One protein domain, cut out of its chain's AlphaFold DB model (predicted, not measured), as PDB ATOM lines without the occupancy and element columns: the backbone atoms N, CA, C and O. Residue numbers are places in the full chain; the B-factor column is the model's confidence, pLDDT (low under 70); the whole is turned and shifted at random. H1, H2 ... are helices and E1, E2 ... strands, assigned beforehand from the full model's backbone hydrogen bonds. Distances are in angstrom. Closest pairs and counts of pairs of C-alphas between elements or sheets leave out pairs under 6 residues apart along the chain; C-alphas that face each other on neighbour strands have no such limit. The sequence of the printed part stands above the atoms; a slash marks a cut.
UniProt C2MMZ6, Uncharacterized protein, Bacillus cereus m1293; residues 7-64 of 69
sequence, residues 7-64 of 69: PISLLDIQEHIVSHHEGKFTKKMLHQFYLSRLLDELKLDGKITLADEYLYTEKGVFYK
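What this domain is: This is residues 7 to 64 of the 69 residues of an uncharacterized protein of Bacillus cereus m1293 (UniProt C2MMZ6). Two longer helices, H1 and H3, make the two long sides of a small, loosely joined frame, with the short helix H2 joining them at one end and a two-stranded hairpin, E1 and E2, at the other. Beside that hairpin the printed part comes back to its start: residues 8 to 9 pair with residues 62 to 63 of E2. The 58 printed residues hold three named helices and then two named strands, in the order H1 H2 H3 E1 E2; the sheet, E1 - E2, is antiparallel, and the class is mostly helix. The whole is only just compact, close to loose, with a radius of gyration of the C-alphas of 11.9 A, and its C-alphas span 35 by 26 by 17 A.

How they stand to each other: Look first at the sheet, a hairpin of E1, residues 48 to 50, and E2, residues 62 to 64. These neighbour strands are antiparallel, at 142 degrees between their directions; you will find N 49 and O 64 within hydrogen-bond range at 2.9 A, and N 64 and O 49 also at 2.9 A. Residues 8 to 9 pair antiparallel with residues 62 to 63 of E2. Next, H3, residues 32 to 44, comes closest to E1 at the C-alphas of Lys 43 and Thr 49, 5.7 A apart. H3 is apart from E2. For H1, residues 10 to 20, the closest C-alphas to E2 are those of Leu 10 and Phe 62, 6.5 A. H1 and H3 are near each other, with 6 pairs of C-alphas within 10 A. H2, residues 24 to 29, whose centre is the farthest of the elements' centres from the mean of the C-alphas at 13.8 A, forms a helical hairpin with H1: they only just touch, with 3 pairs of C-alphas within 8 A, the closest C-alphas being those of Val 18 and Thr 26 at 6.3 A, at a shallow tilt of 16 degrees, opposite ways. H2 and H3 are close but not clearly touching, the closest C-alphas being those of Met 29 and Leu 35, 5.7 A, at a steep tilt of 53 degrees. In H1, H2 and H3 every O i to N i+4 pair is within hydrogen-bond range.

Where its parts are: Find C-alpha 48 at (152.059, 143.215, 180.304), where E1 begins; it measures 7.0 A from first to last C-alpha, and E2 6.9 A. E2 ends at C-alpha 64, (151.964, 148.660, 179.777). H3 measures 18.3 A and H2 8.7 A. H1 begins at C-alpha 10, (162.639, 149.426, 177.169), and measures 15.5 A.

The domain as a whole: The two C-alphas farthest apart are those of Lys 24 and Glu 53, 34.9 A, while those of Pro 7 and Lys 64 are 4.7 A apart. The printed part has no cut. The link from E1 to E2, 11 residues, is long; the links H1 to H2, H2 to H3 and H3 to E1 are tight. Look to the B-factor column for confidence: the mean pLDDT of the printed part is 81.0, and residues 52 to 60 are under 70.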
ATOM      1  N   PRO A   7     152.713 154.059 179.688       83.06
ATOM      2  CA  PRO A   7     153.560 153.055 179.075       83.06
ATOM      3  C   PRO A   7     155.032 153.371 179.329       83.06
ATOM      4  O   PRO A   7     155.456 154.521 179.209       83.06
ATOM      5  N   ILE A   8     155.796 152.342 179.672       86.19
ATOM      6  CA  ILE A   8     157.228 152.419 179.954       86.19
ATOM      7  C   ILE A   8     158.007 151.879 178.759       86.19
ATOM      8  O   ILE A   8     157.645 150.846 178.188       86.19
ATOM      9  N   SER A   9     159.061 152.578 178.349       87.38
ATOM     10  CA  SER A   9     159.927 152.111 177.267       87.38
ATOM     11  C   SER A   9     160.931 151.074 177.771       87.38
ATOM     12  O   SER A   9     161.223 150.980 178.966       87.38
ATOM     13  N   LEU A  10     161.511 150.305 176.844       85.50
ATOM     14  CA  LEU A  10     162.639 149.426 177.169       85.50
ATOM     15  C   LEU A  10     163.803 150.202 177.809       85.50
ATOM     16  O   LEU A  10     164.439 149.687 178.727       85.50
ATOM     17  N   LEU A  11     164.056 151.427 177.340       85.00
ATOM     18  CA  LEU A  11     165.108 152.286 177.875       85.00
ATOM     19  C   LEU A  11     164.828 152.652 179.336       85.00
ATOM     20  O   LEU A  11     165.707 152.475 180.171       85.00
ATOM     21  N   ASP A  12     163.596 153.053 179.659       86.75
ATOM     22  CA  ASP A  12     163.215 153.399 181.037       86.75
ATOM     23  C   ASP A  12     163.423 152.204 181.988       86.75
ATOM     24  O   ASP A  12     163.907 152.356 183.109       86.75
ATOM     25  N   ILE A  13     163.110 150.984 181.530       87.56
ATOM     26  CA  ILE A  13     163.331 149.748 182.298       87.56
ATOM     27  C   ILE A  13     164.829 149.515 182.528       87.56
ATOM     28  O   ILE A  13     165.243 149.169 183.636       87.56
ATOM     29  N   GLN A  14     165.651 149.702 181.495       86.19
ATOM     30  CA  GLN A  14     167.103 149.556 181.598       86.19
ATOM     31  C   GLN A  14     167.704 150.585 182.560       86.19
ATOM     32  O   GLN A  14     168.472 150.206 183.445       86.19
ATOM     33  N   GLU A  15     167.325 151.857 182.435       86.94
ATOM     34  CA  GLU A  15     167.762 152.935 183.325       86.94
ATOM     35  C   GLU A  15     167.350 152.669 184.775       86.94
ATOM     36  O   GLU A  15     168.164 152.820 185.688       86.94
ATOM     37  N   HIS A  16     166.127 152.184 184.998       86.94
ATOM     38  CA  HIS A  16     165.663 151.822 186.333       86.94
ATOM     39  C   HIS A  16     166.504 150.694 186.949       86.94
ATOM     40  O   HIS A  16     166.925 150.808 188.102       86.94
ATOM     41  N   ILE A  17     166.808 149.641 186.178       85.38
ATOM     42  CA  ILE A  17     167.655 148.523 186.625       85.38
ATOM     43  C   ILE A  17     169.068 149.011 186.972       85.38
ATOM     44  O   ILE A  17     169.611 148.588 187.990       85.38
ATOM     45  N   VAL A  18     169.649 149.905 186.162       85.31
ATOM     46  CA  VAL A  18     170.959 150.525 186.443       85.31
ATOM     47  C   VAL A  18     170.911 151.373 187.716       85.31
ATOM     48  O   VAL A  18     171.839 151.321 188.514       85.31
ATOM     49  N   SER A  19     169.841 152.145 187.912       84.69
ATOM     50  CA  SER A  19     169.713 153.071 189.042       84.69
ATOM     51  C   SER A  19     169.398 152.386 190.375       84.69
ATOM     52  O   SER A  19     169.703 152.961 191.417       84.69
ATOM     53  N   HIS A  20     168.745 151.220 190.371       80.12
ATOM     54  CA  HIS A  20     168.275 150.548 191.594       80.12
ATOM     55  C   HIS A  20     169.080 149.299 191.952       80.12
ATOM     56  O   HIS A  20     168.974 148.794 193.071       80.12
ATOM     57  N   HIS A  21     169.891 148.791 191.025       75.62
ATOM     58  CA  HIS A  21     170.706 147.611 191.255       75.62
ATOM     59  C   HIS A  21     172.132 147.827 190.756       75.62
ATOM     60  O   HIS A  21     172.357 148.303 189.644       75.62
ATOM     61  N   GLU A  22     173.108 147.359 191.534       75.75
ATOM     62  CA  GLU A  22     174.523 147.385 191.162       75.75
ATOM     63  C   GLU A  22     175.110 145.969 191.012       75.75
ATOM     64  O   GLU A  22     174.646 144.981 191.589       75.75
ATOM     65  N   GLY A  23     176.186 145.855 190.226       77.06
ATOM     66  CA  GLY A  23     177.014 144.648 190.173       77.06
ATOM     67  C   GLY A  23     176.525 143.540 189.227       77.06
ATOM     68  O   GLY A  23     176.071 143.781 188.107       77.06
ATOM     69  N   LYS A  24     176.729 142.276 189.629       76.81
ATOM     70  CA  LYS A  24     176.549 141.089 188.761       76.81
ATOM     71  C   LYS A  24     175.098 140.898 188.305       76.81
ATOM     72  O   LYS A  24     174.877 140.395 187.204       76.81
ATOM     73  N   PHE A  25     174.132 141.304 189.130       77.06
ATOM     74  CA  PHE A  25     172.707 141.252 188.803       77.06
ATOM     75  C   PHE A  25     172.373 142.182 187.635       77.06
ATOM     76  O   PHE A  25     171.868 141.722 186.617       77.06
ATOM     77  N   THR A  26     172.762 143.452 187.739       76.62
ATOM     78  CA  THR A  26     172.573 144.489 186.716       76.62
ATOM     79  C   THR A  26     173.188 144.066 185.390       76.62
ATOM     80  O   THR A  26     172.521 144.098 184.363       76.62
ATOM     81  N   LYS A  27     174.421 143.537 185.409       79.44
ATOM     82  CA  LYS A  27     175.079 143.003 184.203       79.44
ATOM     83  C   LYS A  27     174.317 141.840 183.562       79.44
ATOM     84  O   LYS A  27     174.277 141.745 182.341       79.44
ATOM     85  N   LYS A  28     173.734 140.944 184.366       80.12
ATOM     86  CA  LYS A  28     172.975 139.789 183.864       80.12
ATOM     87  C   LYS A  28     171.609 140.204 183.319       80.12
ATOM     88  O   LYS A  28     171.211 139.698 182.278       80.12
ATOM     89  N   MET A  29     170.921 141.123 183.995       79.50
ATOM     90  CA  MET A  29     169.614 141.624 183.569       79.50
ATOM     91  C   MET A  29     169.715 142.522 182.338       79.50
ATOM     92  O   MET A  29     168.929 142.355 181.419       79.50
ATOM     93  N   LEU A  30     170.706 143.415 182.261       78.88
ATOM     94  CA  LEU A  30     170.907 144.296 181.101       78.88
ATOM     95  C   LEU A  30     171.467 143.583 179.872       78.88
ATOM     96  O   LEU A  30     171.522 144.169 178.792       78.88
ATOM     97  N   HIS A  31     171.884 142.325 180.006       81.50
ATOM     98  CA  HIS A  31     172.236 141.530 178.846       81.50
ATOM     99  C   HIS A  31     170.970 141.341 178.004       81.50
ATOM    100  O   HIS A  31     170.049 140.639 178.421       81.50
ATOM    101  N   GLN A  32     170.939 141.980 176.830       71.81
ATOM    102  CA  GLN A  32     169.747 142.194 175.996       71.81
ATOM    103  C   GLN A  32     168.855 140.950 175.871       71.81
ATOM    104  O   GLN A  32     167.642 141.039 176.021       71.81
ATOM    105  N   PHE A  33     169.465 139.775 175.701       79.81
ATOM    106  CA  PHE A  33     168.760 138.494 175.631       79.81
ATOM    107  C   PHE A  33     167.893 138.172 176.865       79.81
ATOM    108  O   PHE A  33     166.784 137.672 176.716       79.81
ATOM    109  N   TYR A  34     168.375 138.443 178.082       84.06
ATOM    110  CA  TYR A  34     167.652 138.119 179.315       84.06
ATOM    111  C   TYR A  34     166.493 139.078 179.569       84.06
ATOM    112  O   TYR A  34     165.407 138.623 179.921       84.06
ATOM    113  N   LEU A  35     166.701 140.383 179.363       86.44
ATOM    114  CA  LEU A  35     165.636 141.369 179.540       86.44
ATOM    115  C   LEU A  35     164.512 141.159 178.527       86.44
ATOM    116  O   LEU A  35     163.352 141.096 178.920       86.44
ATOM    117  N   SER A  36     164.847 140.988 177.245       85.50
ATOM    118  CA  SER A  36     163.848 140.718 176.207       85.50
ATOM    119  C   SER A  36     163.070 139.436 176.496       85.50
ATOM    120  O   SER A  36     161.845 139.452 176.450       85.50
ATOM    121  N   ARG A  37     163.757 138.357 176.894       89.31
ATOM    122  CA  ARG A  37     163.098 137.098 177.252       89.31
ATOM    123  C   ARG A  37     162.140 137.251 178.434       89.31
ATOM    124  O   ARG A  37     161.040 136.714 178.387       89.31
ATOM    125  N   LEU A  38     162.535 137.978 179.478       89.81
ATOM    126  CA  LEU A  38     161.662 138.221 180.627       89.81
ATOM    127  C   LEU A  38     160.416 139.021 180.220       89.81
ATOM    128  O   LEU A  38     159.315 138.711 180.665       89.81
ATOM    129  N   LEU A  39     160.576 140.031 179.364       89.56
ATOM    130  CA  LEU A  39     159.453 140.816 178.849       89.56
ATOM    131  C   LEU A  39     158.513 139.963 177.983       89.56
ATOM    132  O   LEU A  39     157.295 140.089 178.110       89.56
ATOM    133  N   ASP A  40     159.051 139.050 177.173       89.69
ATOM    134  CA  ASP A  40     158.250 138.090 176.408       89.69
ATOM    135  C   ASP A  40     157.479 137.129 177.322       89.69
ATOM    136  O   ASP A  40     156.284 136.913 177.117       89.69
ATOM    137  N   GLU A  41     158.117 136.596 178.366       92.44
ATOM    138  CA  GLU A  41     157.468 135.729 179.358       92.44
ATOM    139  C   GLU A  41     156.331 136.470 180.088       92.44
ATOM    140  O   GLU A  41     155.222 135.945 180.198       92.44
ATOM    141  N   LEU A  42     156.550 137.722 180.505       90.56
ATOM    142  CA  LEU A  42     155.518 138.555 181.137       90.56
ATOM    143  C   LEU A  42     154.360 138.892 180.187       90.56
ATOM    144  O   LEU A  42     153.213 139.014 180.626       90.56
ATOM    145  N   LYS A  43     154.648 139.053 178.893       89.69
ATOM    146  CA  LYS A  43     153.632 139.273 177.861       89.69
ATOM    147  C   LYS A  43     152.797 138.014 177.632       89.69
ATOM    148  O   LYS A  43     151.575 138.111 177.535       89.69
ATOM    149  N   LEU A  44     153.435 136.843 177.565       90.12
ATOM    150  CA  LEU A  44     152.758 135.549 177.424       90.12
ATOM    151  C   LEU A  44     151.861 135.237 178.626       90.12
ATOM    152  O   LEU A  44     150.749 134.752 178.446       90.12
ATOM    153  N   ASP A  45     152.309 135.590 179.830       90.00
ATOM    154  CA  ASP A  45     151.531 135.478 181.070       90.00
ATOM    155  C   ASP A  45     150.403 136.528 181.168       90.00
ATOM    156  O   ASP A  45     149.629 136.560 182.120       90.00
ATOM    157  N   GLY A  46     150.307 137.432 180.187       87.25
ATOM    158  CA  GLY A  46     149.280 138.466 180.132       87.25
ATOM    159  C   GLY A  46     149.431 139.556 181.193       87.25
ATOM    160  O   GLY A  46     148.502 140.343 181.360       87.25
ATOM    161  N   LYS A  47     150.574 139.631 181.887       88.06
ATOM    162  CA  LYS A  47     150.874 140.661 182.898       88.06
ATOM    163  C   LYS A  47     151.185 142.014 182.274       88.06
ATOM    164  O   LYS A  47     150.876 143.047 182.864       88.06
ATOM    165  N   ILE A  48     151.783 142.009 181.086       89.50
ATOM    166  CA  ILE A  48     152.059 143.215 180.304       89.50
ATOM    167  C   ILE A  48     151.547 143.057 178.874       89.50
ATOM    168  O   ILE A  48     151.411 141.949 178.360       89.50
ATOM    169  N   THR A  49     151.299 144.174 178.204       89.06
ATOM    170  CA  THR A  49     151.044 144.219 176.764       89.06
ATOM    171  C   THR A  49     151.890 145.311 176.129       89.06
ATOM    172  O   THR A  49     152.353 146.225 176.811       89.06
ATOM    173  N   LEU A  50     152.055 145.253 174.809       86.06
ATOM    174  CA  LEU A  50     152.618 146.382 174.077       86.06
ATOM    175  C   LEU A  50     151.629 147.554 174.094       86.06
ATOM    176  O   LEU A  50     150.410 147.360 174.162       86.06
ATOM    177  N   ALA A  51     152.160 148.771 174.091       83.06
ATOM    178  CA  ALA A  51     151.375 149.983 173.929       83.06
ATOM    179  C   ALA A  51     151.440 150.429 172.459       83.06
ATOM    180  O   ALA A  51     152.322 151.197 172.079       83.06
ATOM    181  N   ASP A  52     150.512 149.926 171.636       67.88
ATOM    182  CA  ASP A  52     150.419 150.216 170.193       67.88
ATOM    183  C   ASP A  52     150.389 151.715 169.861       67.88
ATOM    184  O   ASP A  52     150.990 152.146 168.882       67.88
ATOM    185  N   GLU A  53     149.776 152.535 170.717       66.25
ATOM    186  CA  GLU A  53     149.702 153.995 170.543       66.25
ATOM    187  C   GLU A  53     151.080 154.683 170.608       66.25
ATOM    188  O   GLU A  53     151.231 155.815 170.155       66.25
ATOM    189  N   TYR A  54     152.098 153.993 171.133       61.69
ATOM    190  CA  TYR A  54     153.454 154.511 171.325       61.69
ATOM    191  C   TYR A  54     154.504 153.796 170.466       61.69
ATOM    192  O   TYR A  54     155.663 154.217 170.462       61.69
ATOM    193  N   LEU A  55     154.106 152.769 169.698       55.44
ATOM    194  CA  LEU A  55     155.001 151.952 168.865       55.44
ATOM    195  C   LEU A  55     155.748 152.767 167.791       55.44
ATOM    196  O   LEU A  55     156.793 152.340 167.312       55.44
ATOM    197  N   TYR A  56     155.208 153.934 167.427       55.94
ATOM    198  CA  TYR A  56     155.729 154.825 166.383       55.94
ATOM    199  C   TYR A  56     156.463 156.059 166.923       55.94
ATOM    200  O   TYR A  56     156.811 156.953 166.154       55.94
ATOM    201  N   THR A  57     156.692 156.139 168.234       62.56
ATOM    202  CA  THR A  57     157.490 157.227 168.812       62.56
ATOM    203  C   THR A  57     158.982 156.887 168.745       62.56
ATOM    204  O   THR A  57     159.370 155.727 168.868       62.56
ATOM    205  N   GLU A  58     159.845 157.898 168.579       60.41
ATOM    206  CA  GLU A  58     161.309 157.745 168.418       60.41
ATOM    207  C   GLU A  58     162.006 156.987 169.568       60.41
ATOM    208  O   GLU A  58     163.163 156.589 169.456       60.41
ATOM    209  N   LYS A  59     161.297 156.766 170.678       60.38
ATOM    210  CA  LYS A  59     161.767 156.084 171.886       60.38
ATOM    211  C   LYS A  59     161.606 154.552 171.863       60.38
ATOM    212  O   LYS A  59     162.045 153.892 172.802       60.38
ATOM    213  N   GLY A  60     161.039 153.970 170.802       69.88
ATOM    214  CA  GLY A  60     161.045 152.519 170.573       69.88
ATOM    215  C   GLY A  60     159.826 151.766 171.119       69.88
ATOM    216  O   GLY A  60     158.701 152.240 171.022       69.88
ATOM    217  N   VAL A  61     160.031 150.542 171.626       79.50
ATOM    218  CA  VAL A  61     158.950 149.646 172.089       79.50
ATOM    219  C   VAL A  61     158.507 150.015 173.505       79.50
ATOM    220  O   VAL A  61     159.333 150.080 174.420       79.50
ATOM    221  N   PHE A  62     157.197 150.180 173.684       85.62
ATOM    222  CA  PHE A  62     156.571 150.513 174.961       85.62
ATOM    223  C   PHE A  62     155.727 149.368 175.507       85.62
ATOM    224  O   PHE A  62     154.988 148.710 174.770       85.62
ATOM    225  N   TYR A  63     155.793 149.193 176.822       87.06
ATOM    226  CA  TYR A  63     155.064 148.190 177.582       87.06
ATOM    227  C   TYR A  63     154.094 148.870 178.544       87.06
ATOM    228  O   TYR A  63     154.399 149.910 179.121       87.06
ATOM    229  N   LYS A  64     152.929 148.262 178.749       89.06
ATOM    230  CA  LYS A  64     151.964 148.660 179.777       89.06
ATOM    231  C   LYS A  64     151.552 147.447 180.596       89.06
ATOM    232  O   LYS A  64     151.412 146.355 180.043       89.06
TER     233      LYS A  64